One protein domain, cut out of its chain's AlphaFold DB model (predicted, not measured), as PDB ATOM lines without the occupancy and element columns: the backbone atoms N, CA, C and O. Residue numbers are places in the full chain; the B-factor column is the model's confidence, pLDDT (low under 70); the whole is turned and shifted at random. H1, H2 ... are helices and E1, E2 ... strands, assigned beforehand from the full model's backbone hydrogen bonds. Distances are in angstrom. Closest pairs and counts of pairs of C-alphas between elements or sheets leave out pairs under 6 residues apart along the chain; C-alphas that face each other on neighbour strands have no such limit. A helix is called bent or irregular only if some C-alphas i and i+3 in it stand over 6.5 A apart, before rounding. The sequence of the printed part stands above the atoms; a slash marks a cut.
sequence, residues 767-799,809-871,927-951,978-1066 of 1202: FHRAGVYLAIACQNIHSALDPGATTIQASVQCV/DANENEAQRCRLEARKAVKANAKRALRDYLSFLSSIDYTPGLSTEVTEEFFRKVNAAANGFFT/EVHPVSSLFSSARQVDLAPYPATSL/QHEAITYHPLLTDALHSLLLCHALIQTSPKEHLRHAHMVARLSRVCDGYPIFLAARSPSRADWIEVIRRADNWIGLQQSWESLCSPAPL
ATOM      1  N   PHE A 767      99.336 131.904 171.125       91.75
ATOM      2  CA  PHE A 767     100.649 131.724 171.739       91.75
ATOM      3  C   PHE A 767     100.689 130.496 172.665       91.75
ATOM      4  O   PHE A 767     101.585 129.654 172.559       91.75
ATOM      5  N   HIS A 768      99.686 130.332 173.532       90.75
ATOM      6  CA  HIS A 768      99.617 129.173 174.422       90.75
ATOM      7  C   HIS A 768      99.420 127.861 173.656       90.75
ATOM      8  O   HIS A 768     100.078 126.868 173.977       90.75
ATOM      9  N   ARG A 769      98.588 127.845 172.604       93.19
ATOM     10  CA  ARG A 769      98.355 126.633 171.802       93.19
ATOM     11  C   ARG A 769      99.609 126.215 171.039       93.19
ATOM     12  O   ARG A 769      99.940 125.027 171.011       93.19
ATOM     13  N   ALA A 770     100.356 127.183 170.511       91.56
ATOM     14  CA  ALA A 770     101.648 126.943 169.882       91.56
ATOM     15  C   ALA A 770     102.650 126.303 170.860       91.56
ATOM     16  O   ALA A 770     103.302 125.309 170.529       91.56
ATOM     17  N   GLY A 771     102.716 126.816 172.094       88.88
ATOM     18  CA  GLY A 771     103.542 126.259 173.167       88.88
ATOM     19  C   GLY A 771     103.177 124.816 173.533       88.88
ATOM     20  O   GLY A 771     104.072 123.989 173.718       88.88
ATOM     21  N   VAL A 772     101.880 124.488 173.573       89.50
ATOM     22  CA  VAL A 772     101.381 123.123 173.816       89.50
ATOM     23  C   VAL A 772     101.808 122.172 172.701       89.50
ATOM     24  O   VAL A 772     102.360 121.109 172.981       89.50
ATOM     25  N   TYR A 773     101.619 122.549 171.434       93.12
ATOM     26  CA  TYR A 773     102.043 121.707 170.314       93.12
ATOM     27  C   TYR A 773     103.561 121.503 170.270       93.12
ATOM     28  O   TYR A 773     104.016 120.402 169.953       93.12
ATOM     29  N   LEU A 774     104.348 122.522 170.633       89.62
ATOM     30  CA  LEU A 774     105.797 122.391 170.772       89.62
ATOM     31  C   LEU A 774     106.168 121.404 171.892       89.62
ATOM     32  O   LEU A 774     107.052 120.572 171.696       89.62
ATOM     33  N   ALA A 775     105.480 121.442 173.036       87.62
ATOM     34  CA  ALA A 775     105.704 120.500 174.135       87.62
ATOM     35  C   ALA A 775     105.353 119.052 173.744       87.62
ATOM     36  O   ALA A 775     106.169 118.154 173.953       87.62
ATOM     37  N   ILE A 776     104.207 118.835 173.082       86.81
ATOM     38  CA  ILE A 776     103.811 117.519 172.542       86.81
ATOM     39  C   ILE A 776     104.861 117.012 171.549       86.81
ATOM     40  O   ILE A 776     105.210 115.830 171.558       86.81
ATOM     41  N   ALA A 777     105.386 117.885 170.684       87.31
ATOM     42  CA  ALA A 777     106.450 117.507 169.763       87.31
ATOM     43  C   ALA A 777     107.704 117.047 170.521       87.31
ATOM     44  O   ALA A 777     108.269 116.024 170.155       87.31
ATOM     45  N   CYS A 778     108.091 117.737 171.599       85.25
ATOM     46  CA  CYS A 778     109.266 117.385 172.400       85.25
ATOM     47  C   CYS A 778     109.115 116.047 173.145       85.25
ATOM     48  O   CYS A 778     110.051 115.253 173.142       85.25
ATOM     49  N   GLN A 779     107.940 115.750 173.715       83.62
ATOM     50  CA  GLN A 779     107.685 114.474 174.406       83.62
ATOM     51  C   GLN A 779     107.837 113.255 173.485       83.62
ATOM     52  O   GLN A 779     108.327 112.209 173.901       83.62
ATOM     53  N   ASN A 780     107.465 113.402 172.211       84.19
ATOM     54  CA  ASN A 780     107.531 112.319 171.230       84.19
ATOM     55  C   ASN A 780     108.944 112.084 170.654       84.19
ATOM     56  O   ASN A 780     109.126 111.142 169.884       84.19
ATOM     57  N   ILE A 781     109.944 112.909 171.000       83.25
ATOM     58  CA  ILE A 781     111.315 112.781 170.472       83.25
ATOM     59  C   ILE A 781     111.981 111.491 170.958       83.25
ATOM     60  O   ILE A 781     112.545 110.762 170.146       83.25
ATOM     61  N   HIS A 782     111.890 111.179 172.254       79.50
ATOM     62  CA  HIS A 782     112.514 109.977 172.821       79.50
ATOM     63  C   HIS A 782     111.955 108.699 172.179       79.50
ATOM     64  O   HIS A 782     112.712 107.866 171.681       79.50
ATOM     65  N   SER A 783     110.627 108.609 172.049       77.44
ATOM     66  CA  SER A 783     109.936 107.511 171.356       77.44
ATOM     67  C   SER A 783     110.262 107.424 169.857       77.44
ATOM     68  O   SER A 783     110.061 106.382 169.236       77.44
ATOM     69  N   ALA A 784     110.757 108.505 169.252       76.94
ATOM     70  CA  ALA A 784     111.119 108.567 167.840       76.94
ATOM     71  C   ALA A 784     112.591 108.192 167.550       76.94
ATOM     72  O   ALA A 784     112.918 107.881 166.391       76.94
ATOM     73  N   LEU A 785     113.468 108.233 168.564       75.38
ATOM     74  CA  LEU A 785     114.910 107.977 168.454       75.38
ATOM     75  C   LEU A 785     115.328 106.614 169.036       75.38
ATOM     76  O   LEU A 785     116.060 105.885 168.365       75.38
ATOM     77  N   ASP A 786     114.839 106.231 170.222       69.12
ATOM     78  CA  ASP A 786     115.371 105.073 170.954       69.12
ATOM     79  C   ASP A 786     114.763 103.722 170.479       69.12
ATOM     80  O   ASP A 786     113.539 103.597 170.374       69.12
ATOM     81  N   PRO A 787     115.570 102.667 170.216       49.75
ATOM     82  CA  PRO A 787     115.077 101.359 169.752       49.75
ATOM     83  C   PRO A 787     114.351 100.495 170.804       49.75
ATOM     84  O   PRO A 787     113.697  99.532 170.419       49.75
ATOM     85  N   GLY A 788     114.478 100.794 172.106       45.56
ATOM     86  CA  GLY A 788     114.060  99.892 173.199       45.56
ATOM     87  C   GLY A 788     112.977 100.412 174.156       45.56
ATOM     88  O   GLY A 788     112.502  99.652 174.998       45.56
ATOM     89  N   ALA A 789     112.552 101.676 174.052       42.72
ATOM     90  CA  ALA A 789     111.600 102.264 175.006       42.72
ATOM     91  C   ALA A 789     110.162 101.730 174.837       42.72
ATOM     92  O   ALA A 789     109.433 101.563 175.817       42.72
ATOM     93  N   THR A 790     109.764 101.386 173.609       42.34
ATOM     94  CA  THR A 790     108.456 100.770 173.322       42.34
ATOM     95  C   THR A 790     108.325  99.358 173.889       42.34
ATOM     96  O   THR A 790     107.223  98.960 174.251       42.34
ATOM     97  N   THR A 791     109.428  98.621 174.046       37.75
ATOM     98  CA  THR A 791     109.416  97.259 174.604       37.75
ATOM     99  C   THR A 791     109.088  97.256 176.099       37.75
ATOM    100  O   THR A 791     108.465  96.315 176.580       37.75
ATOM    101  N   ILE A 792     109.434  98.324 176.829       41.41
ATOM    102  CA  ILE A 792     109.172  98.449 178.274       41.41
ATOM    103  C   ILE A 792     107.736  98.930 178.544       41.41
ATOM    104  O   ILE A 792     107.097  98.464 179.480       41.41
ATOM    105  N   GLN A 793     107.167  99.804 177.707       37.72
ATOM    106  CA  GLN A 793     105.752 100.191 177.847       37.72
ATOM    107  C   GLN A 793     104.787  99.101 177.348       37.72
ATOM    108  O   GLN A 793     103.741  98.887 177.963       37.72
ATOM    109  N   ALA A 794     105.151  98.362 176.293       32.06
ATOM    110  CA  ALA A 794     104.369  97.222 175.813       32.06
ATOM    111  C   ALA A 794     104.443  96.016 176.769       32.06
ATOM    112  O   ALA A 794     103.435  95.338 176.970       32.06
ATOM    113  N   SER A 795     105.585  95.774 177.429       32.69
ATOM    114  CA  SER A 795     105.687  94.714 178.442       32.69
ATOM    115  C   SER A 795     104.842  95.012 179.685       32.69
ATOM    116  O   SER A 795     104.217  94.097 180.216       32.69
ATOM    117  N   VAL A 796     104.708  96.282 180.087       40.25
ATOM    118  CA  VAL A 796     103.834  96.691 181.204       40.25
ATOM    119  C   VAL A 796     102.340  96.512 180.875       40.25
ATOM    120  O   VAL A 796     101.560  96.183 181.765       40.25
ATOM    121  N   GLN A 797     101.921  96.633 179.607       35.41
ATOM    122  CA  GLN A 797     100.536  96.348 179.196       35.41
ATOM    123  C   GLN A 797     100.257  94.856 178.938       35.41
ATOM    124  O   GLN A 797      99.169  94.378 179.270       35.41
ATOM    125  N   CYS A 798     101.219  94.085 178.422       30.06
ATOM    126  CA  CYS A 798     101.043  92.651 178.146       30.06
ATOM    127  C   CYS A 798     100.947  91.768 179.402       30.06
ATOM    128  O   CYS A 798     100.387  90.678 179.324       30.06
ATOM    129  N   VAL A 799     101.392  92.237 180.574       37.53
ATOM    130  CA  VAL A 799     101.181  91.514 181.847       37.53
ATOM    131  C   VAL A 799      99.694  91.481 182.256       37.53
ATOM    132  O   VAL A 799      99.292  90.627 183.041       37.53
ATOM    133  N   ASP A 809     110.617  88.865 165.143       46.16
ATOM    134  CA  ASP A 809     110.559  89.624 163.882       46.16
ATOM    135  C   ASP A 809     109.290  90.490 163.715       46.16
ATOM    136  O   ASP A 809     109.290  91.504 163.007       46.16
ATOM    137  N   ALA A 810     108.171  90.111 164.343       47.72
ATOM    138  CA  ALA A 810     106.932  90.894 164.290       47.72
ATOM    139  C   ALA A 810     107.015  92.125 165.206       47.72
ATOM    140  O   ALA A 810     106.532  93.202 164.846       47.72
ATOM    141  N   ASN A 811     107.698  91.975 166.344       57.62
ATOM    142  CA  ASN A 811     107.878  93.017 167.349       57.62
ATOM    143  C   ASN A 811     108.808  94.136 166.841       57.62
ATOM    144  O   ASN A 811     108.554  95.318 167.069       57.62
ATOM    145  N   GLU A 812     109.836  93.795 166.055       57.25
ATOM    146  CA  GLU A 812     110.715  94.786 165.419       57.25
ATOM    147  C   GLU A 812     110.007  95.614 164.340       57.25
ATOM    148  O   GLU A 812     110.205  96.830 164.255       57.25
ATOM    149  N   ASN A 813     109.153  94.983 163.529       65.56
ATOM    150  CA  ASN A 813     108.368  95.666 162.498       65.56
ATOM    151  C   ASN A 813     107.300  96.586 163.111       65.56
ATOM    152  O   ASN A 813     107.078  97.697 162.623       65.56
ATOM    153  N   GLU A 814     106.664  96.166 164.204       67.56
ATOM    154  CA  GLU A 814     105.721  96.993 164.959       67.56
ATOM    155  C   GLU A 814     106.433  98.162 165.658       67.56
ATOM    156  O   GLU A 814     106.017  99.312 165.511       67.56
ATOM    157  N   ALA A 815     107.596  97.925 166.275       63.22
ATOM    158  CA  ALA A 815     108.444  98.979 166.831       63.22
ATOM    159  C   ALA A 815     108.963  99.954 165.755       63.22
ATOM    160  O   ALA A 815     109.096 101.155 166.001       63.22
ATOM    161  N   GLN A 816     109.247  99.490 164.533       70.56
ATOM    162  CA  GLN A 816     109.564 100.362 163.392       70.56
ATOM    163  C   GLN A 816     108.374 101.241 162.991       70.56
ATOM    164  O   GLN A 816     108.554 102.440 162.765       70.56
ATOM    165  N   ARG A 817     107.159 100.683 162.943       75.19
ATOM    166  CA  ARG A 817     105.934 101.438 162.641       75.19
ATOM    167  C   ARG A 817     105.636 102.489 163.708       75.19
ATOM    168  O   ARG A 817     105.476 103.654 163.352       75.19
ATOM    169  N   CYS A 818     105.680 102.123 164.989       73.25
ATOM    170  CA  CYS A 818     105.499 103.052 166.108       73.25
ATOM    171  C   CYS A 818     106.526 104.196 166.079       73.25
ATOM    172  O   CYS A 818     106.168 105.353 166.288       73.25
ATOM    173  N   ARG A 819     107.789 103.917 165.725       77.12
ATOM    174  CA  ARG A 819     108.817 104.960 165.542       77.12
ATOM    175  C   ARG A 819     108.504 105.899 164.380       77.12
ATOM    176  O   ARG A 819     108.677 107.110 164.510       77.12
ATOM    177  N   LEU A 820     108.057 105.373 163.239       79.56
ATOM    178  CA  LEU A 820     107.658 106.200 162.094       79.56
ATOM    179  C   LEU A 820     106.442 107.076 162.428       79.56
ATOM    180  O   LEU A 820     106.402 108.244 162.037       79.56
ATOM    181  N   GLU A 821     105.490 106.545 163.191       81.19
ATOM    182  CA  GLU A 821     104.325 107.280 163.689       81.19
ATOM    183  C   GLU A 821     104.723 108.371 164.691       81.19
ATOM    184  O   GLU A 821     104.314 109.521 164.518       81.19
ATOM    185  N   ALA A 822     105.604 108.071 165.652       81.00
ATOM    186  CA  ALA A 822     106.155 109.051 166.588       81.00
ATOM    187  C   ALA A 822     106.917 110.168 165.853       81.00
ATOM    188  O   ALA A 822     106.682 111.350 166.097       81.00
ATOM    189  N   ARG A 823     107.750 109.832 164.856       83.56
ATOM    190  CA  ARG A 823     108.445 110.820 164.001       83.56
ATOM    191  C   ARG A 823     107.473 111.706 163.227       83.56
ATOM    192  O   ARG A 823     107.676 112.920 163.130       83.56
ATOM    193  N   LYS A 824     106.408 111.116 162.674       87.00
ATOM    194  CA  LYS A 824     105.340 111.860 161.997       87.00
ATOM    195  C   LYS A 824     104.625 112.787 162.980       87.00
ATOM    196  O   LYS A 824     104.347 113.929 162.617       87.00
ATOM    197  N   ALA A 825     104.386 112.341 164.213       84.88
ATOM    198  CA  ALA A 825     103.774 113.139 165.270       84.88
ATOM    199  C   ALA A 825     104.654 114.328 165.693       84.88
ATOM    200  O   ALA A 825     104.131 115.438 165.796       84.88
ATOM    201  N   VAL A 826     105.973 114.147 165.854       87.25
ATOM    202  CA  VAL A 826     106.923 115.244 166.143       87.25
ATOM    203  C   VAL A 826     106.821 116.330 165.069       87.25
ATOM    204  O   VAL A 826     106.528 117.488 165.374       87.25
ATOM    205  N   LYS A 827     106.974 115.959 163.789       89.06
ATOM    206  CA  LYS A 827     106.946 116.919 162.672       89.06
ATOM    207  C   LYS A 827     105.568 117.559 162.480       89.06
ATOM    208  O   LYS A 827     105.485 118.755 162.209       89.06
ATOM    209  N   ALA A 828     104.484 116.794 162.613       91.31
ATOM    210  CA  ALA A 828     103.125 117.313 162.457       91.31
ATOM    211  C   ALA A 828     102.771 118.333 163.549       91.31
ATOM    212  O   ALA A 828     102.239 119.397 163.233       91.31
ATOM    213  N   ASN A 829     103.097 118.041 164.810       91.25
ATOM    214  CA  ASN A 829     102.856 118.969 165.915       91.25
ATOM    215  C   ASN A 829     103.778 120.193 165.838       91.25
ATOM    216  O   ASN A 829     103.299 121.307 166.021       91.25
ATOM    217  N   ALA A 830     105.045 120.034 165.440       90.88
ATOM    218  CA  ALA A 830     105.936 121.172 165.204       90.88
ATOM    219  C   ALA A 830     105.425 122.103 164.084       90.88
ATOM    220  O   ALA A 830     105.472 123.322 164.233       90.88
ATOM    221  N   LYS A 831     104.856 121.558 162.995       92.88
ATOM    222  CA  LYS A 831     104.209 122.357 161.932       92.88
ATOM    223  C   LYS A 831     102.962 123.103 162.424       92.88
ATOM    224  O   LYS A 831     102.735 124.239 162.014       92.88
ATOM    225  N   ARG A 832     102.153 122.482 163.292       92.88
ATOM    226  CA  ARG A 832     100.993 123.143 163.924       92.88
ATOM    227  C   ARG A 832     101.438 124.282 164.841       92.88
ATOM    228  O   ARG A 832     100.906 125.378 164.718       92.88
ATOM    229  N   ALA A 833     102.455 124.042 165.671       92.25
ATOM    230  CA  ALA A 833     103.055 125.065 166.525       92.25
ATOM    231  C   ALA A 833     103.582 126.251 165.706       92.25
ATOM    232  O   ALA A 833     103.283 127.398 166.020       92.25
ATOM    233  N   LEU A 834     104.305 125.978 164.614       91.62
ATOM    234  CA  LEU A 834     104.837 127.013 163.727       91.62
ATOM    235  C   LEU A 834     103.727 127.889 163.126       91.62
ATOM    236  O   LEU A 834     103.860 129.108 163.105       91.62
ATOM    237  N   ARG A 835     102.617 127.290 162.674       92.75
ATOM    238  CA  ARG A 835     101.465 128.035 162.135       92.75
ATOM    239  C   ARG A 835     100.868 128.990 163.168       92.75
ATOM    240  O   ARG A 835     100.564 130.132 162.832       92.75
ATOM    241  N   ASP A 836     100.693 128.523 164.400       91.69
ATOM    242  CA  ASP A 836     100.112 129.328 165.473       91.69
ATOM    243  C   ASP A 836     101.066 130.455 165.907       91.69
ATOM    244  O   ASP A 836     100.621 131.592 166.044       91.69
ATOM    245  N   TYR A 837     102.379 130.198 166.009       92.19
ATOM    246  CA  TYR A 837     103.369 131.257 166.261       92.19
ATOM    247  C   TYR A 837     103.422 132.291 165.131       92.19
ATOM    248  O   TYR A 837     103.469 133.484 165.409       92.19
ATOM    249  N   LEU A 838     103.362 131.874 163.863       90.50
ATOM    250  CA  LEU A 838     103.301 132.808 162.732       90.50
ATOM    251  C   LEU A 838     102.002 133.629 162.724       90.50
ATOM    252  O   LEU A 838     102.037 134.803 162.370       90.50
ATOM    253  N   SER A 839     100.879 133.040 163.151       89.62
ATOM    254  CA  SER A 839      99.594 133.747 163.300       89.62
ATOM    255  C   SER A 839      99.606 134.729 164.477       89.62
ATOM    256  O   SER A 839      98.983 135.782 164.419       89.62
ATOM    257  N   PHE A 840     100.341 134.419 165.546       89.50
ATOM    258  CA  PHE A 840     100.604 135.366 166.628       89.50
ATOM    259  C   PHE A 840     101.479 136.530 166.128       89.50
ATOM    260  O   PHE A 840     101.112 137.692 166.277       89.50
ATOM    261  N   LEU A 841     102.588 136.233 165.444       87.56
ATOM    262  CA  LEU A 841     103.510 137.242 164.907       87.56
ATOM    263  C   LEU A 841     102.899 138.109 163.794       87.56
ATOM    264  O   LEU A 841     103.399 139.202 163.552       87.56
ATOM    265  N   SER A 842     101.825 137.679 163.120       86.81
ATOM    266  CA  SER A 842     101.140 138.526 162.129       86.81
ATOM    267  C   SER A 842     100.388 139.706 162.742       86.81
ATOM    268  O   SER A 842     100.025 140.618 162.011       86.81
ATOM    269  N   SER A 843     100.147 139.691 164.058       81.06
ATOM    270  CA  SER A 843      99.570 140.835 164.783       81.06
ATOM    271  C   SER A 843     100.594 141.932 165.104       81.06
ATOM    272  O   SER A 843     100.218 142.994 165.591       81.06
ATOM    273  N   ILE A 844     101.881 141.683 164.833       84.62
ATOM    274  CA  ILE A 844     102.998 142.542 165.223       84.62
ATOM    275  C   ILE A 844     103.603 143.177 163.973       84.62
ATOM    276  O   ILE A 844     104.000 142.477 163.039       84.62
ATOM    277  N   ASP A 845     103.718 144.504 163.992       82.62
ATOM    278  CA  ASP A 845     104.244 145.298 162.883       82.62
ATOM    279  C   ASP A 845     105.751 145.576 163.062       82.62
ATOM    280  O   ASP A 845     106.220 145.853 164.175       82.62
ATOM    281  N   TYR A 846     106.498 145.543 161.955       82.31
ATOM    282  CA  TYR A 846     107.925 145.860 161.852       82.31
ATOM    283  C   TYR A 846     108.198 146.793 160.667       82.31
ATOM    284  O   TYR A 846     107.679 146.581 159.570       82.31
ATOM    285  N   THR A 847     109.078 147.776 160.866       76.94
ATOM    286  CA  THR A 847     109.504 148.707 159.813       76.94
ATOM    287  C   THR A 847     111.002 149.004 159.913       76.94
ATOM    288  O   THR A 847     111.498 149.293 161.004       76.94
ATOM    289  N   PRO A 848     111.743 148.978 158.788       64.38
ATOM    290  CA  PRO A 848     113.186 149.217 158.777       64.38
ATOM    291  C   PRO A 848     113.609 150.700 158.796       64.38
ATOM    292  O   PRO A 848     114.794 150.962 158.965       64.38
ATOM    293  N   GLY A 849     112.690 151.663 158.631       61.62
ATOM    294  CA  GLY A 849     113.036 153.089 158.548       61.62
ATOM    295  C   GLY A 849     112.008 154.040 159.158       61.62
ATOM    296  O   GLY A 849     111.351 154.781 158.432       61.62
ATOM    297  N   LEU A 850     111.876 154.037 160.485       64.12
ATOM    298  CA  LEU A 850     111.114 155.043 161.234       64.12
ATOM    299  C   LEU A 850     112.028 156.229 161.603       64.12
ATOM    300  O   LEU A 850     113.190 156.030 161.964       64.12
ATOM    301  N   SER A 851     111.524 157.466 161.515       58.31
ATOM    302  CA  SER A 851     112.276 158.673 161.901       58.31
ATOM    303  C   SER A 851     112.562 158.716 163.410       58.31
ATOM    304  O   SER A 851     111.689 158.376 164.219       58.31
ATOM    305  N   THR A 852     113.741 159.212 163.797       57.38
ATOM    306  CA  THR A 852     114.179 159.380 165.199       57.38
ATOM    307  C   THR A 852     113.201 160.193 166.046       57.38
ATOM    308  O   THR A 852     112.900 159.800 167.168       57.38
ATOM    309  N   GLU A 853     112.644 161.273 165.497       57.00
ATOM    310  CA  GLU A 853     111.766 162.207 166.219       57.00
ATOM    311  C   GLU A 853     110.487 161.543 166.758       57.00
ATOM    312  O   GLU A 853     110.101 161.758 167.909       57.00
ATOM    313  N   VAL A 854     109.859 160.682 165.951       60.56
ATOM    314  CA  VAL A 854     108.639 159.933 166.314       60.56
ATOM    315  C   VAL A 854     108.918 158.933 167.433       60.56
ATOM    316  O   VAL A 854     108.118 158.766 168.354       60.56
ATOM    317  N   THR A 855     110.078 158.285 167.360       58.16
ATOM    318  CA  THR A 855     110.517 157.292 168.340       58.16
ATOM    319  C   THR A 855     110.834 157.983 169.671       58.16
ATOM    320  O   THR A 855     110.316 157.594 170.718       58.16
ATOM    321  N   GLU A 856     111.605 159.075 169.642       60.00
ATOM    322  CA  GLU A 856     111.999 159.840 170.830       60.00
ATOM    323  C   GLU A 856     110.830 160.488 171.576       60.00
ATOM    324  O   GLU A 856     110.879 160.568 172.803       60.00
ATOM    325  N   GLU A 857     109.778 160.953 170.891       63.56
ATOM    326  CA  GLU A 857     108.671 161.642 171.564       63.56
ATOM    327  C   GLU A 857     107.929 160.725 172.549       63.56
ATOM    328  O   GLU A 857     107.657 161.130 173.685       63.56
ATOM    329  N   PHE A 858     107.647 159.478 172.157       66.06
ATOM    330  CA  PHE A 858     106.995 158.511 173.042       66.06
ATOM    331  C   PHE A 858     107.896 158.145 174.230       66.06
ATOM    332  O   PHE A 858     107.468 158.244 175.381       66.06
ATOM    333  N   PHE A 859     109.171 157.812 173.984       67.88
ATOM    334  CA  PHE A 859     110.124 157.492 175.056       67.88
ATOM    335  C   PHE A 859     110.354 158.678 176.006       67.88
ATOM    336  O   PHE A 859     110.444 158.483 177.218       67.88
ATOM    337  N   ARG A 860     110.377 159.917 175.497       64.81
ATOM    338  CA  ARG A 860     110.477 161.138 176.311       64.81
ATOM    339  C   ARG A 860     109.259 161.310 177.218       64.81
ATOM    340  O   ARG A 860     109.442 161.615 178.395       64.81
ATOM    341  N   LYS A 861     108.039 161.072 176.718       65.69
ATOM    342  CA  LYS A 861     106.805 161.108 177.528       65.69
ATOM    343  C   LYS A 861     106.801 160.032 178.616       65.69
ATOM    344  O   LYS A 861     106.467 160.338 179.758       65.69
ATOM    345  N   VAL A 862     107.230 158.806 178.300       64.25
ATOM    346  CA  VAL A 862     107.338 157.724 179.294       64.25
ATOM    347  C   VAL A 862     108.394 158.046 180.358       64.25
ATOM    348  O   VAL A 862     108.124 157.904 181.548       64.25
ATOM    349  N   ASN A 863     109.566 158.550 179.964       64.69
ATOM    350  CA  ASN A 863     110.625 158.934 180.904       64.69
ATOM    351  C   ASN A 863     110.227 160.141 181.775       64.69
ATOM    352  O   ASN A 863     110.538 160.176 182.965       64.69
ATOM    353  N   ALA A 864     109.501 161.116 181.221       61.88
ATOM    354  CA  ALA A 864     108.956 162.241 181.983       61.88
ATOM    355  C   ALA A 864     107.892 161.789 182.999       61.88
ATOM    356  O   ALA A 864     107.876 162.275 184.132       61.88
ATOM    357  N   ALA A 865     107.048 160.824 182.618       58.91
ATOM    358  CA  ALA A 865     106.079 160.189 183.504       58.91
ATOM    359  C   ALA A 865     106.752 159.390 184.634       58.91
ATOM    360  O   ALA A 865     106.340 159.511 185.786       58.91
ATOM    361  N   ALA A 866     107.816 158.640 184.330       56.19
ATOM    362  CA  ALA A 866     108.590 157.884 185.318       56.19
ATOM    363  C   ALA A 866     109.307 158.789 186.340       56.19
ATOM    364  O   ALA A 866     109.402 158.436 187.512       56.19
ATOM    365  N   ASN A 867     109.750 159.982 185.923       55.75
ATOM    366  CA  ASN A 867     110.430 160.958 186.785       55.75
ATOM    367  C   ASN A 867     109.478 161.937 187.509       55.75
ATOM    368  O   ASN A 867     109.941 162.885 188.139       55.75
ATOM    369  N   GLY A 868     108.155 161.750 187.417       47.97
ATOM    370  CA  GLY A 868     107.166 162.573 188.128       47.97
ATOM    371  C   GLY A 868     106.920 163.977 187.551       47.97
ATOM    372  O   GLY A 868     106.161 164.749 188.136       47.97
ATOM    373  N   PHE A 869     107.489 164.319 186.390       44.72
ATOM    374  CA  PHE A 869     107.305 165.613 185.713       44.72
ATOM    375  C   PHE A 869     106.106 165.590 184.750       44.72
ATOM    376  O   PHE A 869     106.222 165.928 183.572       44.72
ATOM    377  N   PHE A 870     104.933 165.168 185.228       39.12
ATOM    378  CA  PHE A 870     103.731 165.124 184.391       39.12
ATOM    379  C   PHE A 870     103.072 166.513 184.321       39.12
ATOM    380  O   PHE A 870     102.277 166.896 185.180       39.12
ATOM    381  N   THR A 871     103.385 167.301 183.290       33.56
ATOM    382  CA  THR A 871     102.605 168.505 182.972       33.56
ATOM    383  C   THR A 871     101.276 168.088 182.352       33.56
ATOM    384  O   THR A 871     101.259 167.514 181.265       33.56
ATOM    385  N   GLU A 927     107.394 151.623 154.604       63.59
ATOM    386  CA  GLU A 927     106.683 150.359 154.403       63.59
ATOM    387  C   GLU A 927     106.596 149.563 155.720       63.59
ATOM    388  O   GLU A 927     107.584 149.392 156.447       63.59
ATOM    389  N   VAL A 928     105.386 149.118 156.064       72.56
ATOM    390  CA  VAL A 928     105.103 148.349 157.282       72.56
ATOM    391  C   VAL A 928     104.934 146.887 156.908       72.56
ATOM    392  O   VAL A 928     104.052 146.534 156.127       72.56
ATOM    393  N   HIS A 929     105.763 146.025 157.491       77.19
ATOM    394  CA  HIS A 929     105.698 144.586 157.279       77.19
ATOM    395  C   HIS A 929     105.200 143.882 158.546       77.19
ATOM    396  O   HIS A 929     105.742 144.121 159.628       77.19
ATOM    397  N   PRO A 930     104.236 142.951 158.448       81.44
ATOM    398  CA  PRO A 930     103.926 142.077 159.571       81.44
ATOM    399  C   PRO A 930     105.130 141.167 159.840       81.44
ATOM    400  O   PRO A 930     105.727 140.628 158.900       81.44
ATOM    401  N   VAL A 931     105.479 140.942 161.108       81.56
ATOM    402  CA  VAL A 931     106.670 140.160 161.497       81.56
ATOM    403  C   VAL A 931     106.638 138.743 160.913       81.56
ATOM    404  O   VAL A 931     107.678 138.200 160.548       81.56
ATOM    405  N   SER A 932     105.453 138.153 160.734       82.00
ATOM    406  CA  SER A 932     105.292 136.845 160.086       82.00
ATOM    407  C   SER A 932     105.814 136.798 158.640       82.00
ATOM    408  O   SER A 932     106.332 135.763 158.217       82.00
ATOM    409  N   SER A 933     105.745 137.905 157.889       81.44
ATOM    410  CA  SER A 933     106.210 137.974 156.493       81.44
ATOM    411  C   SER A 933     107.733 137.864 156.355       81.44
ATOM    412  O   SER A 933     108.227 137.339 155.352       81.44
ATOM    413  N   LEU A 934     108.476 138.247 157.402       79.38
ATOM    414  CA  LEU A 934     109.940 138.160 157.472       79.38
ATOM    415  C   LEU A 934     110.445 136.705 157.431       79.38
ATOM    416  O   LEU A 934     111.549 136.437 156.941       79.38
ATOM    417  N   PHE A 935     109.615 135.772 157.910       81.38
ATOM    418  CA  PHE A 935     109.878 134.329 157.995       81.38
ATOM    419  C   PHE A 935     109.289 133.532 156.821       81.38
ATOM    420  O   PHE A 935     109.203 132.305 156.875       81.38
ATOM    421  N   SER A 936     108.861 134.213 155.755       76.56
ATOM    422  CA  SER A 936     108.422 133.560 154.521       76.56
ATOM    423  C   SER A 936     109.603 132.953 153.749       76.56
ATOM    424  O   SER A 936     110.734 133.447 153.795       76.56
ATOM    425  N   SER A 937     109.342 131.886 152.989       62.47
ATOM    426  CA  SER A 937     110.365 131.186 152.195       62.47
ATOM    427  C   SER A 937     111.022 132.089 151.139       62.47
ATOM    428  O   SER A 937     112.201 131.918 150.827       62.47
ATOM    429  N   ALA A 938     110.312 133.111 150.646       62.75
ATOM    430  CA  ALA A 938     110.843 134.128 149.741       62.75
ATOM    431  C   ALA A 938     111.675 135.186 150.492       62.75
ATOM    432  O   ALA A 938     111.324 135.610 151.593       62.75
ATOM    433  N   ARG A 939     112.803 135.619 149.912       55.88
ATOM    434  CA  ARG A 939     113.626 136.712 150.457       55.88
ATOM    435  C   ARG A 939     112.951 138.048 150.138       55.88
ATOM    436  O   ARG A 939     112.761 138.349 148.964       55.88
ATOM    437  N   GLN A 940     112.635 138.849 151.155       59.72
ATOM    438  CA  GLN A 940     112.184 140.228 150.943       59.72
ATOM    439  C   GLN A 940     113.354 141.085 150.436       59.72
ATOM    440  O   GLN A 940     114.464 141.008 150.971       59.72
ATOM    441  N   VAL A 941     113.114 141.825 149.352       49.97
ATOM    442  CA  VAL A 941     114.146 142.512 148.553       49.97
ATOM    443  C   VAL A 941     114.594 143.831 149.204       49.97
ATOM    444  O   VAL A 941     115.726 144.253 148.984       49.97
ATOM    445  N   ASP A 942     113.780 144.398 150.100       57.50
ATOM    446  CA  ASP A 942     113.964 145.750 150.657       57.50
ATOM    447  C   ASP A 942     114.714 145.805 152.006       57.50
ATOM    448  O   ASP A 942     114.912 146.875 152.582       57.50
ATOM    449  N   LEU A 943     115.180 144.662 152.525       63.69
ATOM    450  CA  LEU A 943     115.880 144.580 153.813       63.69
ATOM    451  C   LEU A 943     117.406 144.543 153.648       63.69
ATOM    452  O   LEU A 943     117.955 143.682 152.955       63.69
ATOM    453  N   ALA A 944     118.105 145.416 154.381       61.53
ATOM    454  CA  ALA A 944     119.565 145.388 154.485       61.53
ATOM    455  C   ALA A 944     120.085 144.025 155.009       61.53
ATOM    456  O   ALA A 944     119.443 143.417 155.877       61.53
ATOM    457  N   PRO A 945     121.234 143.528 154.506       59.69
ATOM    458  CA  PRO A 945     121.818 142.262 154.952       59.69
ATOM    459  C   PRO A 945     122.272 142.323 156.421       59.69
ATOM    460  O   PRO A 945     122.876 143.303 156.852       59.69
ATOM    461  N   TYR A 946     122.007 141.249 157.176       62.28
ATOM    462  CA  TYR A 946     122.371 141.104 158.591       62.28
ATOM    463  C   TYR A 946     123.140 139.791 158.838       62.28
ATOM    464  O   TYR A 946     122.692 138.746 158.344       62.28
ATOM    465  N   PRO A 947     124.249 139.795 159.611       57.72
ATOM    466  CA  PRO A 947     124.922 140.948 160.231       57.72
ATOM    467  C   PRO A 947     125.547 141.894 159.191       57.72
ATOM    468  O   PRO A 947     125.908 141.458 158.098       57.72
ATOM    469  N   ALA A 948     125.674 143.183 159.527       55.56
ATOM    470  CA  ALA A 948     126.343 144.153 158.662       55.56
ATOM    471  C   ALA A 948     127.784 143.685 158.429       55.56
ATOM    472  O   ALA A 948     128.593 143.647 159.356       55.56
ATOM    473  N   THR A 949     128.101 143.261 157.207       39.25
ATOM    474  CA  THR A 949     129.470 142.892 156.857       39.25
ATOM    475  C   THR A 949     130.313 144.153 157.004       39.25
ATOM    476  O   THR A 949     130.036 145.159 156.356       39.25
ATOM    477  N   SER A 950     131.286 144.119 157.912       30.94
ATOM    478  CA  SER A 950     132.248 145.189 158.176       30.94
ATOM    479  C   SER A 950     132.729 145.820 156.871       30.94
ATOM    480  O   SER A 950     133.473 145.149 156.167       30.94
ATOM    481  N   LEU A 951     132.290 147.050 156.557       36.38
ATOM    482  CA  LEU A 951     132.923 148.023 155.644       36.38
ATOM    483  C   LEU A 951     133.833 147.409 154.555       36.38
ATOM    484  O   LEU A 951     134.987 147.797 154.387       36.38
ATOM    485  N   GLN A 978     117.393 156.830 159.699       52.50
ATOM    486  CA  GLN A 978     116.378 155.771 159.716       52.50
ATOM    487  C   GLN A 978     116.670 154.703 160.781       52.50
ATOM    488  O   GLN A 978     117.726 154.073 160.768       52.50
ATOM    489  N   HIS A 979     115.719 154.482 161.693       62.75
ATOM    490  CA  HIS A 979     115.811 153.467 162.747       62.75
ATOM    491  C   HIS A 979     114.858 152.294 162.481       62.75
ATOM    492  O   HIS A 979     113.723 152.479 162.041       62.75
ATOM    493  N   GLU A 980     115.314 151.076 162.787       71.56
ATOM    494  CA  GLU A 980     114.458 149.887 162.792       71.56
ATOM    495  C   GLU A 980     113.529 149.934 164.006       71.56
ATOM    496  O   GLU A 980     113.996 150.069 165.138       71.56
ATOM    497  N   ALA A 981     112.227 149.782 163.780       73.31
ATOM    498  CA  ALA A 981     111.215 149.794 164.828       73.31
ATOM    499  C   ALA A 981     110.335 148.542 164.751       73.31
ATOM    500  O   ALA A 981     110.011 148.043 163.671       73.31
ATOM    501  N   ILE A 982     109.943 148.033 165.919       81.56
ATOM    502  CA  ILE A 982     109.055 146.880 166.077       81.56
ATOM    503  C   ILE A 982     108.015 147.178 167.150       81.56
ATOM    504  O   ILE A 982     108.318 147.846 168.140       81.56
ATOM    505  N   THR A 983     106.811 146.644 166.966       83.19
ATOM    506  CA  THR A 983     105.781 146.687 168.006       83.19
ATOM    507  C   THR A 983     106.143 145.737 169.142       83.19
ATOM    508  O   THR A 983     106.231 144.524 168.946       83.19
ATOM    509  N   TYR A 984     106.386 146.272 170.340       83.38
ATOM    510  CA  TYR A 984     106.776 145.457 171.485       83.38
ATOM    511  C   TYR A 984     105.571 144.722 172.080       83.38
ATOM    512  O   TYR A 984     104.555 145.329 172.421       83.38
ATOM    513  N   HIS A 985     105.723 143.412 172.275       85.69
ATOM    514  CA  HIS A 985     104.792 142.572 173.024       85.69
ATOM    515  C   HIS A 985     105.581 141.786 174.093       85.69
ATOM    516  O   HIS A 985     106.625 141.223 173.756       85.69
ATOM    517  N   PRO A 986     105.108 141.664 175.353       84.12
ATOM    518  CA  PRO A 986     105.843 140.980 176.430       84.12
ATOM    519  C   PRO A 986     106.316 139.556 176.083       84.12
ATOM    520  O   PRO A 986     107.424 139.149 176.415       84.12
ATOM    521  N   LEU A 987     105.480 138.798 175.367       87.25
ATOM    522  CA  LEU A 987     105.755 137.417 174.933       87.25
ATOM    523  C   LEU A 987     106.546 137.295 173.609       87.25
ATOM    524  O   LEU A 987     106.817 136.181 173.158       87.25
ATOM    525  N   LEU A 988     106.926 138.410 172.972       87.31
ATOM    526  CA  LEU A 988     107.550 138.423 171.642       87.31
ATOM    527  C   LEU A 988     108.883 137.669 171.612       87.31
ATOM    528  O   LEU A 988     109.081 136.799 170.764       87.31
ATOM    529  N   THR A 989     109.776 137.951 172.562       85.06
ATOM    530  CA  THR A 989     111.096 137.306 172.626       85.06
ATOM    531  C   THR A 989     110.967 135.789 172.748       85.06
ATOM    532  O   THR A 989     111.694 135.054 172.081       85.06
ATOM    533  N   ASP A 990     110.014 135.291 173.540       86.31
ATOM    534  CA  ASP A 990     109.813 133.849 173.697       86.31
ATOM    535  C   ASP A 990     109.189 133.205 172.446       86.31
ATOM    536  O   ASP A 990     109.604 132.112 172.051       86.31
ATOM    537  N   ALA A 991     108.272 133.900 171.762       89.75
ATOM    538  CA  ALA A 991     107.689 133.448 170.496       89.75
ATOM    539  C   ALA A 991     108.744 133.323 169.380       89.75
ATOM    540  O   ALA A 991     108.787 132.307 168.682       89.75
ATOM    541  N   LEU A 992     109.634 134.315 169.242       89.94
ATOM    542  CA  LEU A 992     110.692 134.322 168.225       89.94
ATOM    543  C   LEU A 992     111.672 133.151 168.395       89.94
ATOM    544  O   LEU A 992     112.004 132.471 167.425       89.94
ATOM    545  N   HIS A 993     112.108 132.870 169.625       90.31
ATOM    546  CA  HIS A 993     113.020 131.751 169.886       90.31
ATOM    547  C   HIS A 993     112.303 130.393 169.797       90.31
ATOM    548  O   HIS A 993     112.884 129.421 169.316       90.31
ATOM    549  N   SER A 994     111.021 130.321 170.175       90.44
ATOM    550  CA  SER A 994     110.201 129.113 169.989       90.44
ATOM    551  C   SER A 994     110.019 128.757 168.513       90.44
ATOM    552  O   SER A 994     110.043 127.578 168.160       90.44
ATOM    553  N   LEU A 995     109.902 129.761 167.637       91.81
ATOM    554  CA  LEU A 995     109.848 129.576 166.186       91.81
ATOM    555  C   LEU A 995     111.120 128.895 165.655       91.81
ATOM    556  O   LEU A 995     111.022 127.961 164.856       91.81
ATOM    557  N   LEU A 996     112.305 129.284 166.141       90.81
ATOM    558  CA  LEU A 996     113.568 128.626 165.776       90.81
ATOM    559  C   LEU A 996     113.583 127.159 166.225       90.81
ATOM    560  O   LEU A 996     113.899 126.273 165.433       90.81
ATOM    561  N   LEU A 997     113.140 126.866 167.451       90.88
ATOM    562  CA  LEU A 997     113.020 125.485 167.933       90.88
ATOM    563  C   LEU A 997     112.049 124.653 167.071       90.88
ATOM    564  O   LEU A 997     112.348 123.506 166.738       90.88
ATOM    565  N   CYS A 998     110.920 125.228 166.634       91.69
ATOM    566  CA  CYS A 998     109.997 124.565 165.706       91.69
ATOM    567  C   CYS A 998     110.669 124.227 164.366       91.69
ATOM    568  O   CYS A 998     110.527 123.105 163.879       91.69
ATOM    569  N   HIS A 999     111.427 125.158 163.781       90.00
ATOM    570  CA  HIS A 999     112.164 124.903 162.542       90.00
ATOM    571  C   HIS A 999     113.245 123.819 162.707       90.00
ATOM    572  O   HIS A 999     113.467 123.037 161.779       90.00
ATOM    573  N   ALA A1000     113.867 123.718 163.888       88.12
ATOM    574  CA  ALA A1000     114.840 122.669 164.198       88.12
ATOM    575  C   ALA A1000     114.167 121.285 164.251       88.12
ATOM    576  O   ALA A1000     114.673 120.322 163.676       88.12
ATOM    577  N   LEU A1001     112.973 121.194 164.845       88.19
ATOM    578  CA  LEU A1001     112.181 119.958 164.886       88.19
ATOM    579  C   LEU A1001     111.638 119.540 163.513       88.19
ATOM    580  O   LEU A1001     111.607 118.349 163.192       88.19
ATOM    581  N   ILE A1002     111.240 120.505 162.680       88.88
ATOM    582  CA  ILE A1002     110.772 120.254 161.307       88.88
ATOM    583  C   ILE A1002     111.923 119.792 160.393       88.88
ATOM    584  O   ILE A1002     111.657 119.093 159.415       88.88
ATOM    585  N   GLN A1003     113.178 120.104 160.750       86.56
ATOM    586  CA  GLN A1003     114.381 119.908 159.931       86.56
ATOM    587  C   GLN A1003     114.332 120.721 158.626       86.56
ATOM    588  O   GLN A1003     114.563 120.192 157.539       86.56
ATOM    589  N   THR A1004     114.003 122.014 158.720       85.19
ATOM    590  CA  THR A1004     114.129 122.928 157.571       85.19
ATOM    591  C   THR A1004     115.579 123.037 157.109       85.19
ATOM    592  O   THR A1004     116.502 122.780 157.885       85.19
ATOM    593  N   SER A1005     115.798 123.445 155.857       84.62
ATOM    594  CA  SER A1005     117.154 123.528 155.306       84.62
ATOM    595  C   SER A1005     118.065 124.419 156.181       84.62
ATOM    596  O   SER A1005     117.617 125.475 156.637       84.62
ATOM    597  N   PRO A1006     119.345 124.057 156.415       80.81
ATOM    598  CA  PRO A1006     120.234 124.844 157.277       80.81
ATOM    599  C   PRO A1006     120.403 126.301 156.823       80.81
ATOM    600  O   PRO A1006     120.522 127.195 157.653       80.81
ATOM    601  N   LYS A1007     120.345 126.562 155.508       82.75
ATOM    602  CA  LYS A1007     120.429 127.916 154.931       82.75
ATOM    603  C   LYS A1007     119.214 128.779 155.282       82.75
ATOM    604  O   LYS A1007     119.363 129.952 155.614       82.75
ATOM    605  N   GLU A1008     118.018 128.203 155.211       83.44
ATOM    606  CA  GLU A1008     116.772 128.874 155.591       83.44
ATOM    607  C   GLU A1008     116.704 129.085 157.107       83.44
ATOM    608  O   GLU A1008     116.360 130.167 157.576       83.44
ATOM    609  N   HIS A1009     117.140 128.086 157.873       86.38
ATOM    610  CA  HIS A1009     117.215 128.171 159.326       86.38
ATOM    611  C   HIS A1009     118.187 129.264 159.796       86.38
ATOM    612  O   HIS A1009     117.862 130.037 160.695       86.38
ATOM    613  N   LEU A1010     119.351 129.379 159.148       86.38
ATOM    614  CA  LEU A1010     120.326 130.439 159.399       86.38
ATOM    615  C   LEU A1010     119.748 131.828 159.088       86.38
ATOM    616  O   LEU A1010     119.918 132.757 159.878       86.38
ATOM    617  N   ARG A1011     119.009 131.971 157.978       86.00
ATOM    618  CA  ARG A1011     118.290 133.214 157.653       86.00
ATOM    619  C   ARG A1011     117.299 133.574 158.761       86.00
ATOM    620  O   ARG A1011     117.298 134.717 159.214       86.00
ATOM    621  N   HIS A1012     116.474 132.626 159.207       87.56
ATOM    622  CA  HIS A1012     115.510 132.869 160.283       87.56
ATOM    623  C   HIS A1012     116.214 133.232 161.596       87.56
ATOM    624  O   HIS A1012     115.781 134.161 162.272       87.56
ATOM    625  N   ALA A1013     117.338 132.587 161.916       86.62
ATOM    626  CA  ALA A1013     118.148 132.899 163.091       86.62
ATOM    627  C   ALA A1013     118.706 134.336 163.054       86.62
ATOM    628  O   ALA A1013     118.603 135.058 164.043       86.62
ATOM    629  N   HIS A1014     119.227 134.792 161.908       85.88
ATOM    630  CA  HIS A1014     119.675 136.180 161.732       85.88
ATOM    631  C   HIS A1014     118.523 137.188 161.845       85.88
ATOM    632  O   HIS A1014     118.695 138.241 162.458       85.88
ATOM    633  N   MET A1015     117.343 136.867 161.304       84.56
ATOM    634  CA  MET A1015     116.160 137.720 161.449       84.56
ATOM    635  C   MET A1015     115.694 137.801 162.906       84.56
ATOM    636  O   MET A1015     115.449 138.897 163.399       84.56
ATOM    637  N   VAL A1016     115.642 136.679 163.631       86.81
ATOM    638  CA  VAL A1016     115.315 136.676 165.068       86.81
ATOM    639  C   VAL A1016     116.327 137.485 165.873       86.81
ATOM    640  O   VAL A1016     115.920 138.246 166.749       86.81
ATOM    641  N   ALA A1017     117.622 137.374 165.570       83.19
ATOM    642  CA  ALA A1017     118.652 138.168 166.234       83.19
ATOM    643  C   ALA A1017     118.472 139.676 165.970       83.19
ATOM    644  O   ALA A1017     118.508 140.474 166.908       83.19
ATOM    645  N   ARG A1018     118.172 140.061 164.719       80.56
ATOM    646  CA  ARG A1018     117.862 141.449 164.337       80.56
ATOM    647  C   ARG A1018     116.653 142.001 165.094       80.56
ATOM    648  O   ARG A1018     116.727 143.116 165.596       80.56
ATOM    649  N   LEU A1019     115.567 141.230 165.212       81.81
ATOM    650  CA  LEU A1019     114.360 141.655 165.935       81.81
ATOM    651  C   LEU A1019     114.597 141.705 167.453       81.81
ATOM    652  O   LEU A1019     114.198 142.669 168.102       81.81
ATOM    653  N   SER A1020     115.294 140.713 168.018       80.12
ATOM    654  CA  SER A1020     115.594 140.645 169.460       80.12
ATOM    655  C   SER A1020     116.425 141.844 169.926       80.12
ATOM    656  O   SER A1020     116.161 142.393 170.993       80.12
ATOM    657  N   ARG A1021     117.352 142.319 169.084       74.19
ATOM    658  CA  ARG A1021     118.129 143.546 169.311       74.19
ATOM    659  C   ARG A1021     117.262 144.794 169.520       74.19
ATOM    660  O   ARG A1021     117.655 145.673 170.281       74.19
ATOM    661  N   VAL A1022     116.128 144.894 168.821       72.44
ATOM    662  CA  VAL A1022     115.213 146.051 168.888       72.44
ATOM    663  C   VAL A1022     114.210 145.904 170.043       72.44
ATOM    664  O   VAL A1022     113.720 146.900 170.568       72.44
ATOM    665  N   CYS A1023     113.925 144.671 170.480       68.62
ATOM    666  CA  CYS A1023     112.956 144.384 171.544       68.62
ATOM    667  C   CYS A1023     113.505 144.569 172.972       68.62
ATOM    668  O   CYS A1023     112.729 144.820 173.896       68.62
ATOM    669  N   ASP A1024     114.814 144.401 173.183       59.22
ATOM    670  CA  ASP A1024     115.409 144.359 174.524       59.22
ATOM    671  C   ASP A1024     115.522 145.777 175.148       59.22
ATOM    672  O   ASP A1024     116.439 146.542 174.847       59.22
ATOM    673  N   GLY A1025     114.608 146.115 176.076       55.38
ATOM    674  CA  GLY A1025     114.718 147.289 176.966       55.38
ATOM    675  C   GLY A1025     113.672 148.400 176.796       55.38
ATOM    676  O   GLY A1025     114.040 149.578 176.800       55.38
ATOM    677  N   TYR A1026     112.385 148.050 176.687       64.38
ATOM    678  CA  TYR A1026     111.281 149.022 176.701       64.38
ATOM    679  C   TYR A1026     111.142 149.722 178.071       64.38
ATOM    680  O   TYR A1026     111.323 149.084 179.097       64.38
ATOM    681  N   PRO A1027     110.772 151.011 178.159       60.66
ATOM    682  CA  PRO A1027     110.692 151.735 179.436       60.66
ATOM    683  C   PRO A1027     109.522 151.295 180.334       60.66
ATOM    684  O   PRO A1027     109.514 151.601 181.522       60.66
ATOM    685  N   ILE A1028     108.523 150.598 179.781       70.44
ATOM    686  CA  ILE A1028     107.320 150.164 180.510       70.44
ATOM    687  C   ILE A1028     107.497 148.754 181.102       70.44
ATOM    688  O   ILE A1028     106.929 148.471 182.155       70.44
ATOM    689  N   PHE A1029     108.327 147.901 180.490       76.81
ATOM    690  CA  PHE A1029     108.563 146.507 180.893       76.81
ATOM    691  C   PHE A1029     110.047 146.260 181.167       76.81
ATOM    692  O   PHE A1029     110.911 146.770 180.466       76.81
ATOM    693  N   LEU A1030     110.370 145.438 182.160       71.25
ATOM    694  CA  LEU A1030     111.728 144.922 182.315       71.25
ATOM    695  C   LEU A1030     112.035 143.914 181.201       71.25
ATOM    696  O   LEU A1030     111.133 143.322 180.606       71.25
ATOM    697  N   ALA A1031     113.322 143.701 180.920       66.31
ATOM    698  CA  ALA A1031     113.742 142.705 179.941       66.31
ATOM    699  C   ALA A1031     113.206 141.313 180.330       66.31
ATOM    700  O   ALA A1031     113.511 140.789 181.404       66.31
ATOM    701  N   ALA A1032     112.393 140.726 179.451       66.12
ATOM    702  CA  ALA A1032     111.718 139.465 179.715       66.12
ATOM    703  C   ALA A1032     112.721 138.302 179.775       66.12
ATOM    704  O   ALA A1032     113.509 138.079 178.854       66.12
ATOM    705  N   ARG A1033     112.649 137.496 180.840       71.88
ATOM    706  CA  ARG A1033     113.380 136.222 180.915       71.88
ATOM    707  C   ARG A1033     112.619 135.159 180.128       71.88
ATOM    708  O   ARG A1033     111.644 134.612 180.638       71.88
ATOM    709  N   SER A1034     113.060 134.864 178.909       75.06
ATOM    710  CA  SER A1034     112.424 133.875 178.024       75.06
ATOM    711  C   SER A1034     113.068 132.479 178.141       75.06
ATOM    712  O   SER A1034     114.252 132.346 177.800       75.06
ATOM    713  N   PRO A1035     112.330 131.432 178.562       77.06
ATOM    714  CA  PRO A1035     112.824 130.051 178.583       77.06
ATOM    715  C   PRO A1035     113.252 129.534 177.205       77.06
ATOM    716  O   PRO A1035     114.258 128.840 177.094       77.06
ATOM    717  N   SER A1036     112.538 129.896 176.137       81.69
ATOM    718  CA  SER A1036     112.845 129.400 174.791       81.69
ATOM    719  C   SER A1036     114.148 129.982 174.229       81.69
ATOM    720  O   SER A1036     114.817 129.322 173.437       81.69
ATOM    721  N   ARG A1037     114.567 131.180 174.675       82.69
ATOM    722  CA  ARG A1037     115.897 131.747 174.362       82.69
ATOM    723  C   ARG A1037     117.018 130.933 174.996       82.69
ATOM    724  O   ARG A1037     118.016 130.679 174.330       82.69
ATOM    725  N   ALA A1038     116.845 130.514 176.251       80.81
ATOM    726  CA  ALA A1038     117.817 129.667 176.938       80.81
ATOM    727  C   ALA A1038     117.958 128.314 176.231       80.81
ATOM    728  O   ALA A1038     119.072 127.880 175.941       80.81
ATOM    729  N   ASP A1039     116.828 127.702 175.866       81.94
ATOM    730  CA  ASP A1039     116.821 126.446 175.119       81.94
ATOM    731  C   ASP A1039     117.520 126.586 173.768       81.94
ATOM    732  O   ASP A1039     118.342 125.751 173.419       81.94
ATOM    733  N   TRP A1040     117.237 127.652 173.017       87.12
ATOM    734  CA  TRP A1040     117.870 127.897 171.722       87.12
ATOM    735  C   TRP A1040     119.400 128.003 171.818       87.12
ATOM    736  O   TRP A1040     120.112 127.341 171.062       87.12
ATOM    737  N   ILE A1041     119.905 128.786 172.779       83.50
ATOM    738  CA  ILE A1041     121.347 128.942 173.025       83.50
ATOM    739  C   ILE A1041     121.980 127.590 173.371       83.50
ATOM    740  O   ILE A1041     123.039 127.239 172.848       83.50
ATOM    741  N   GLU A1042     121.312 126.807 174.214       81.75
ATOM    742  CA  GLU A1042     121.821 125.514 174.652       81.75
ATOM    743  C   GLU A1042     121.788 124.454 173.541       81.75
ATOM    744  O   GLU A1042     122.723 123.659 173.426       81.75
ATOM    745  N   VAL A1043     120.767 124.466 172.676       84.69
ATOM    746  CA  VAL A1043     120.730 123.603 171.489       84.69
ATOM    747  C   VAL A1043     121.902 123.963 170.568       84.69
ATOM    748  O   VAL A1043     122.657 123.053 170.225       84.69
ATOM    749  N   ILE A1044     122.127 125.252 170.236       84.31
ATOM    750  CA  ILE A1044     123.292 125.719 169.434       84.31
ATOM    751  C   ILE A1044     124.604 125.176 170.000       84.31
ATOM    752  O   ILE A1044     125.437 124.664 169.248       84.31
ATOM    753  N   ARG A1045     124.774 125.272 171.322       81.81
ATOM    754  CA  ARG A1045     125.979 124.833 172.026       81.81
ATOM    755  C   ARG A1045     126.182 123.317 171.965       81.81
ATOM    756  O   ARG A1045     127.311 122.873 171.806       81.81
ATOM    757  N   ARG A1046     125.117 122.521 172.118       81.75
ATOM    758  CA  ARG A1046     125.181 121.045 172.175       81.75
ATOM    759  C   ARG A1046     125.233 120.354 170.818       81.75
ATOM    760  O   ARG A1046     125.678 119.211 170.740       81.75
ATOM    761  N   ALA A1047     124.739 121.006 169.777       79.31
ATOM    762  CA  ALA A1047     124.782 120.496 168.411       79.31
ATOM    763  C   ALA A1047     125.863 121.203 167.566       79.31
ATOM    764  O   ALA A1047     125.727 121.302 166.349       79.31
ATOM    765  N   ASP A1048     126.929 121.688 168.218       80.00
ATOM    766  CA  ASP A1048     128.164 122.203 167.609       80.00
ATOM    767  C   ASP A1048     127.944 123.223 166.478       80.00
ATOM    768  O   ASP A1048     128.587 123.164 165.431       80.00
ATOM    769  N   ASN A1049     127.025 124.180 166.676       80.81
ATOM    770  CA  ASN A1049     126.716 125.221 165.687       80.81
ATOM    771  C   ASN A1049     126.408 124.651 164.280       80.81
ATOM    772  O   ASN A1049     126.890 125.169 163.272       80.81
ATOM    773  N   TRP A1050     125.571 123.606 164.193       81.69
ATOM    774  CA  TRP A1050     125.185 122.942 162.930       81.69
ATOM    775  C   TRP A1050     124.621 123.878 161.840       81.69
ATOM    776  O   TRP A1050     124.564 123.503 160.668       81.69
ATOM    777  N   ILE A1051     124.188 125.085 162.213       80.81
ATOM    778  CA  ILE A1051     123.657 126.119 161.312       80.81
ATOM    779  C   ILE A1051     124.729 127.065 160.750       80.81
ATOM    780  O   ILE A1051     124.445 127.781 159.793       80.81
ATOM    781  N   GLY A1052     125.948 127.069 161.302       79.12
ATOM    782  CA  GLY A1052     127.076 127.854 160.795       79.12
ATOM    783  C   GLY A1052     127.009 129.360 161.085       79.12
ATOM    784  O   GLY A1052     127.300 130.162 160.197       79.12
ATOM    785  N   LEU A1053     126.639 129.769 162.305       82.00
ATOM    786  CA  LEU A1053     126.689 131.181 162.721       82.00
ATOM    787  C   LEU A1053     128.133 131.719 162.709       82.00
ATOM    788  O   LEU A1053     129.033 131.069 163.241       82.00
ATOM    789  N   GLN A1054     128.342 132.914 162.140       74.44
ATOM    790  CA  GLN A1054     129.663 133.563 162.039       74.44
ATOM    791  C   GLN A1054     130.096 134.308 163.315       74.44
ATOM    792  O   GLN A1054     131.287 134.511 163.533       74.44
ATOM    793  N   GLN A1055     129.141 134.738 164.143       74.06
ATOM    794  CA  GLN A1055     129.365 135.447 165.408       74.06
ATOM    795  C   GLN A1055     128.613 134.734 166.538       74.06
ATOM    796  O   GLN A1055     127.673 133.979 166.277       74.06
ATOM    797  N   SER A1056     128.998 134.980 167.796       77.25
ATOM    798  CA  SER A1056     128.257 134.446 168.945       77.25
ATOM    799  C   SER A1056     126.821 134.985 168.968       77.25
ATOM    800  O   SER A1056     126.563 136.123 168.568       77.25
ATOM    801  N   TRP A1057     125.876 134.176 169.462       80.44
ATOM    802  CA  TRP A1057     124.467 134.580 169.574       80.44
ATOM    803  C   TRP A1057     124.300 135.867 170.399       80.44
ATOM    804  O   TRP A1057     123.479 136.718 170.070       80.44
ATOM    805  N   GLU A1058     125.131 136.042 171.428       75.81
ATOM    806  CA  GLU A1058     125.167 137.241 172.271       75.81
ATOM    807  C   GLU A1058     125.604 138.492 171.499       75.81
ATOM    808  O   GLU A1058     124.976 139.539 171.637       75.81
ATOM    809  N   SER A1059     126.621 138.380 170.633       75.06
ATOM    810  CA  SER A1059     127.078 139.479 169.767       75.06
ATOM    811  C   SER A1059     125.989 139.891 168.776       75.06
ATOM    812  O   SER A1059     125.702 141.078 168.609       75.06
ATOM    813  N   LEU A1060     125.316 138.905 168.173       74.25
ATOM    814  CA  LEU A1060     124.225 139.130 167.222       74.25
ATOM    815  C   LEU A1060     122.966 139.729 167.862       74.25
ATOM    816  O   LEU A1060     122.165 140.321 167.147       74.25
ATOM    817  N   CYS A1061     122.768 139.576 169.171       73.62
ATOM    818  CA  CYS A1061     121.629 140.153 169.895       73.62
ATOM    819  C   CYS A1061     122.002 141.420 170.684       73.62
ATOM    820  O   CYS A1061     121.209 141.873 171.509       73.62
ATOM    821  N   SER A1062     123.202 141.979 170.484       65.00
ATOM    822  CA  SER A1062     123.634 143.190 171.189       65.00
ATOM    823  C   SER A1062     122.716 144.378 170.848       65.00
ATOM    824  O   SER A1062     122.422 144.587 169.669       65.00
ATOM    825  N   PRO A1063     122.224 145.138 171.850       60.69
ATOM    826  CA  PRO A1063     121.212 146.174 171.645       60.69
ATOM    827  C   PRO A1063     121.723 147.308 170.748       60.69
ATOM    828  O   PRO A1063     122.886 147.708 170.826       60.69
ATOM    829  N   ALA A1064     120.839 147.852 169.910       55.34
ATOM    830  CA  ALA A1064     121.142 149.045 169.122       55.34
ATOM    831  C   ALA A1064     121.220 150.284 170.042       55.34
ATOM    832  O   ALA A1064     120.437 150.378 170.991       55.34
ATOM    833  N   PRO A1065     122.137 151.241 169.801       46.47
ATOM    834  CA  PRO A1065     122.174 152.488 170.565       46.47
ATOM    835  C   PRO A1065     120.858 153.265 170.386       46.47
ATOM    836  O   PRO A1065     120.359 153.397 169.272       46.47
ATOM    837  N   LEU A1066     120.288 153.751 171.494       42.97
ATOM    838  CA  LEU A1066     119.059 154.554 171.492       42.97
ATOM    839  C   LEU A1066     119.318 155.955 170.893       42.97
ATOM    840  O   LEU A1066     120.394 156.512 171.137       42.97
TER     841      LEU A1066
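AT A GLANCE: This is residues 767 to 799, 809 to 871, 927 to 951 and 978 to 1066 of the 1202 residues of the protein "Zn(2)-C6 fungal-type DNA-binding domain" of Lasallia pustulata (UniProt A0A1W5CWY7). A small two-stranded ribbon, E1 and E2, stands toward one end of a long, loosely built body of helices; from there the long helix H3 reaches to the other end, with H1 side by side with it and H6 packed on part of it in a three-helix up-and-down bundle. H7 folds back along H6 as a hairpin, H8 packs on H6 with its residues 1035 to 1040, H4 lies beyond the ribbon, and residues 792 to 799, mostly H2, stick out toward the far end. The printed part has 210 residues with nine named helices and two named strands, in the order H1 H2 H3 E1 H4 H5 E2 H6 H7 H8 H9; the sheet E1 - E2 is antiparallel and the class is mostly helix. The whole is loose, with a radius of gyration of the C-alphas of 21.3 A, and elongated, spanning 78 by 42 by 28 A.

IN THESE COORDINATES: Start at the sheet: strand E1 is residues 845 to 851, 15.6 A long, and E2 is residues 978 to 982, 13.2 A. Find C-alpha 809 at (110.559, 89.624, 163.882); from there H3, residues 809 to 841, runs 48.1 A to C-alpha 841 at (103.510, 137.242, 164.907). H1, residues 767 to 785, begins at (100.649, 131.724, 171.739) and is 27.9 A long; it is only just irregular, with C-alphas 779 and 782 6.8 A apart. H6 is residues 988 to 1002, 21.1 A, and H7 residues 1006 to 1023, 25.3 A. H4 is residues 852 to 866, 20.9 A; H8 is residues 1035 to 1046, 16.6 A; H2 is residues 789 to 798, 14.6 A. The short helices are H5, residues 931 to 934, and H9, residues 1057 to 1060.

HOW THE PARTS SIT: Look first at E1 and E2, antiparallel at 156 degrees, where N 847 and O 981 are 3.0 A apart and N 850 and O 979 2.9 A, both within hydrogen-bond range. Residues 845 to 846 of E1 also pair, antiparallel, with residues 929 to 930. The closest C-alphas of E2 and H7 are those of Ala 981 and Val 1022, 6.8 A apart. H7 and H6 form a helical hairpin and touch at Leu 992 and Val 1016, 6.1 A, at a shallow tilt of 8 degrees, opposite ways. H6 is the hub, touching four helices. H3 touches it with residues 826 to 841 alone, closest at Lys 827 and Ile 1002, 5.3 A. H1 touches H3 at Ala 770 and Ala 833, 4.1 A, with a shallow tilt of 22 degrees, opposite ways. H8 touches H6 at His 993 and Arg 1037, 5.3 A, at a steep tilt of 43 degrees. H5 touches H3 at Ser 932 and Leu 841, 5.2 A, and H9 touches H7 at Leu 1060 and Ala 1017, 5.7 A. H4 touches no helix; H2 is close to H3 but not clearly touching, at Thr 790 and Ala 815, 6.7 A. Every O i to N i+4 pair is within hydrogen-bond range in H2, H6 and H8; the figures are 12 of 15 in H1, 28 of 29 in H3, 10 of 11 in H4 and 13 of 14 in H7, while H5 and H9 are too short for such a pair.

THE WHOLE: The two C-alphas farthest apart are those of Asp 809 and Thr 871, 81.5 A. Three cuts leave out residues 800 to 808, 872 to 926 and 952 to 977, with C-alpha gaps of 20.4 A, 34.1 A and 18.7 A. Of the links that are printed whole, H7 to H8 is long. The mean pLDDT of the printed part is 73.1; 75 residues are under 70, among them residues 786 to 799, 848 to 871 and 937 to 951.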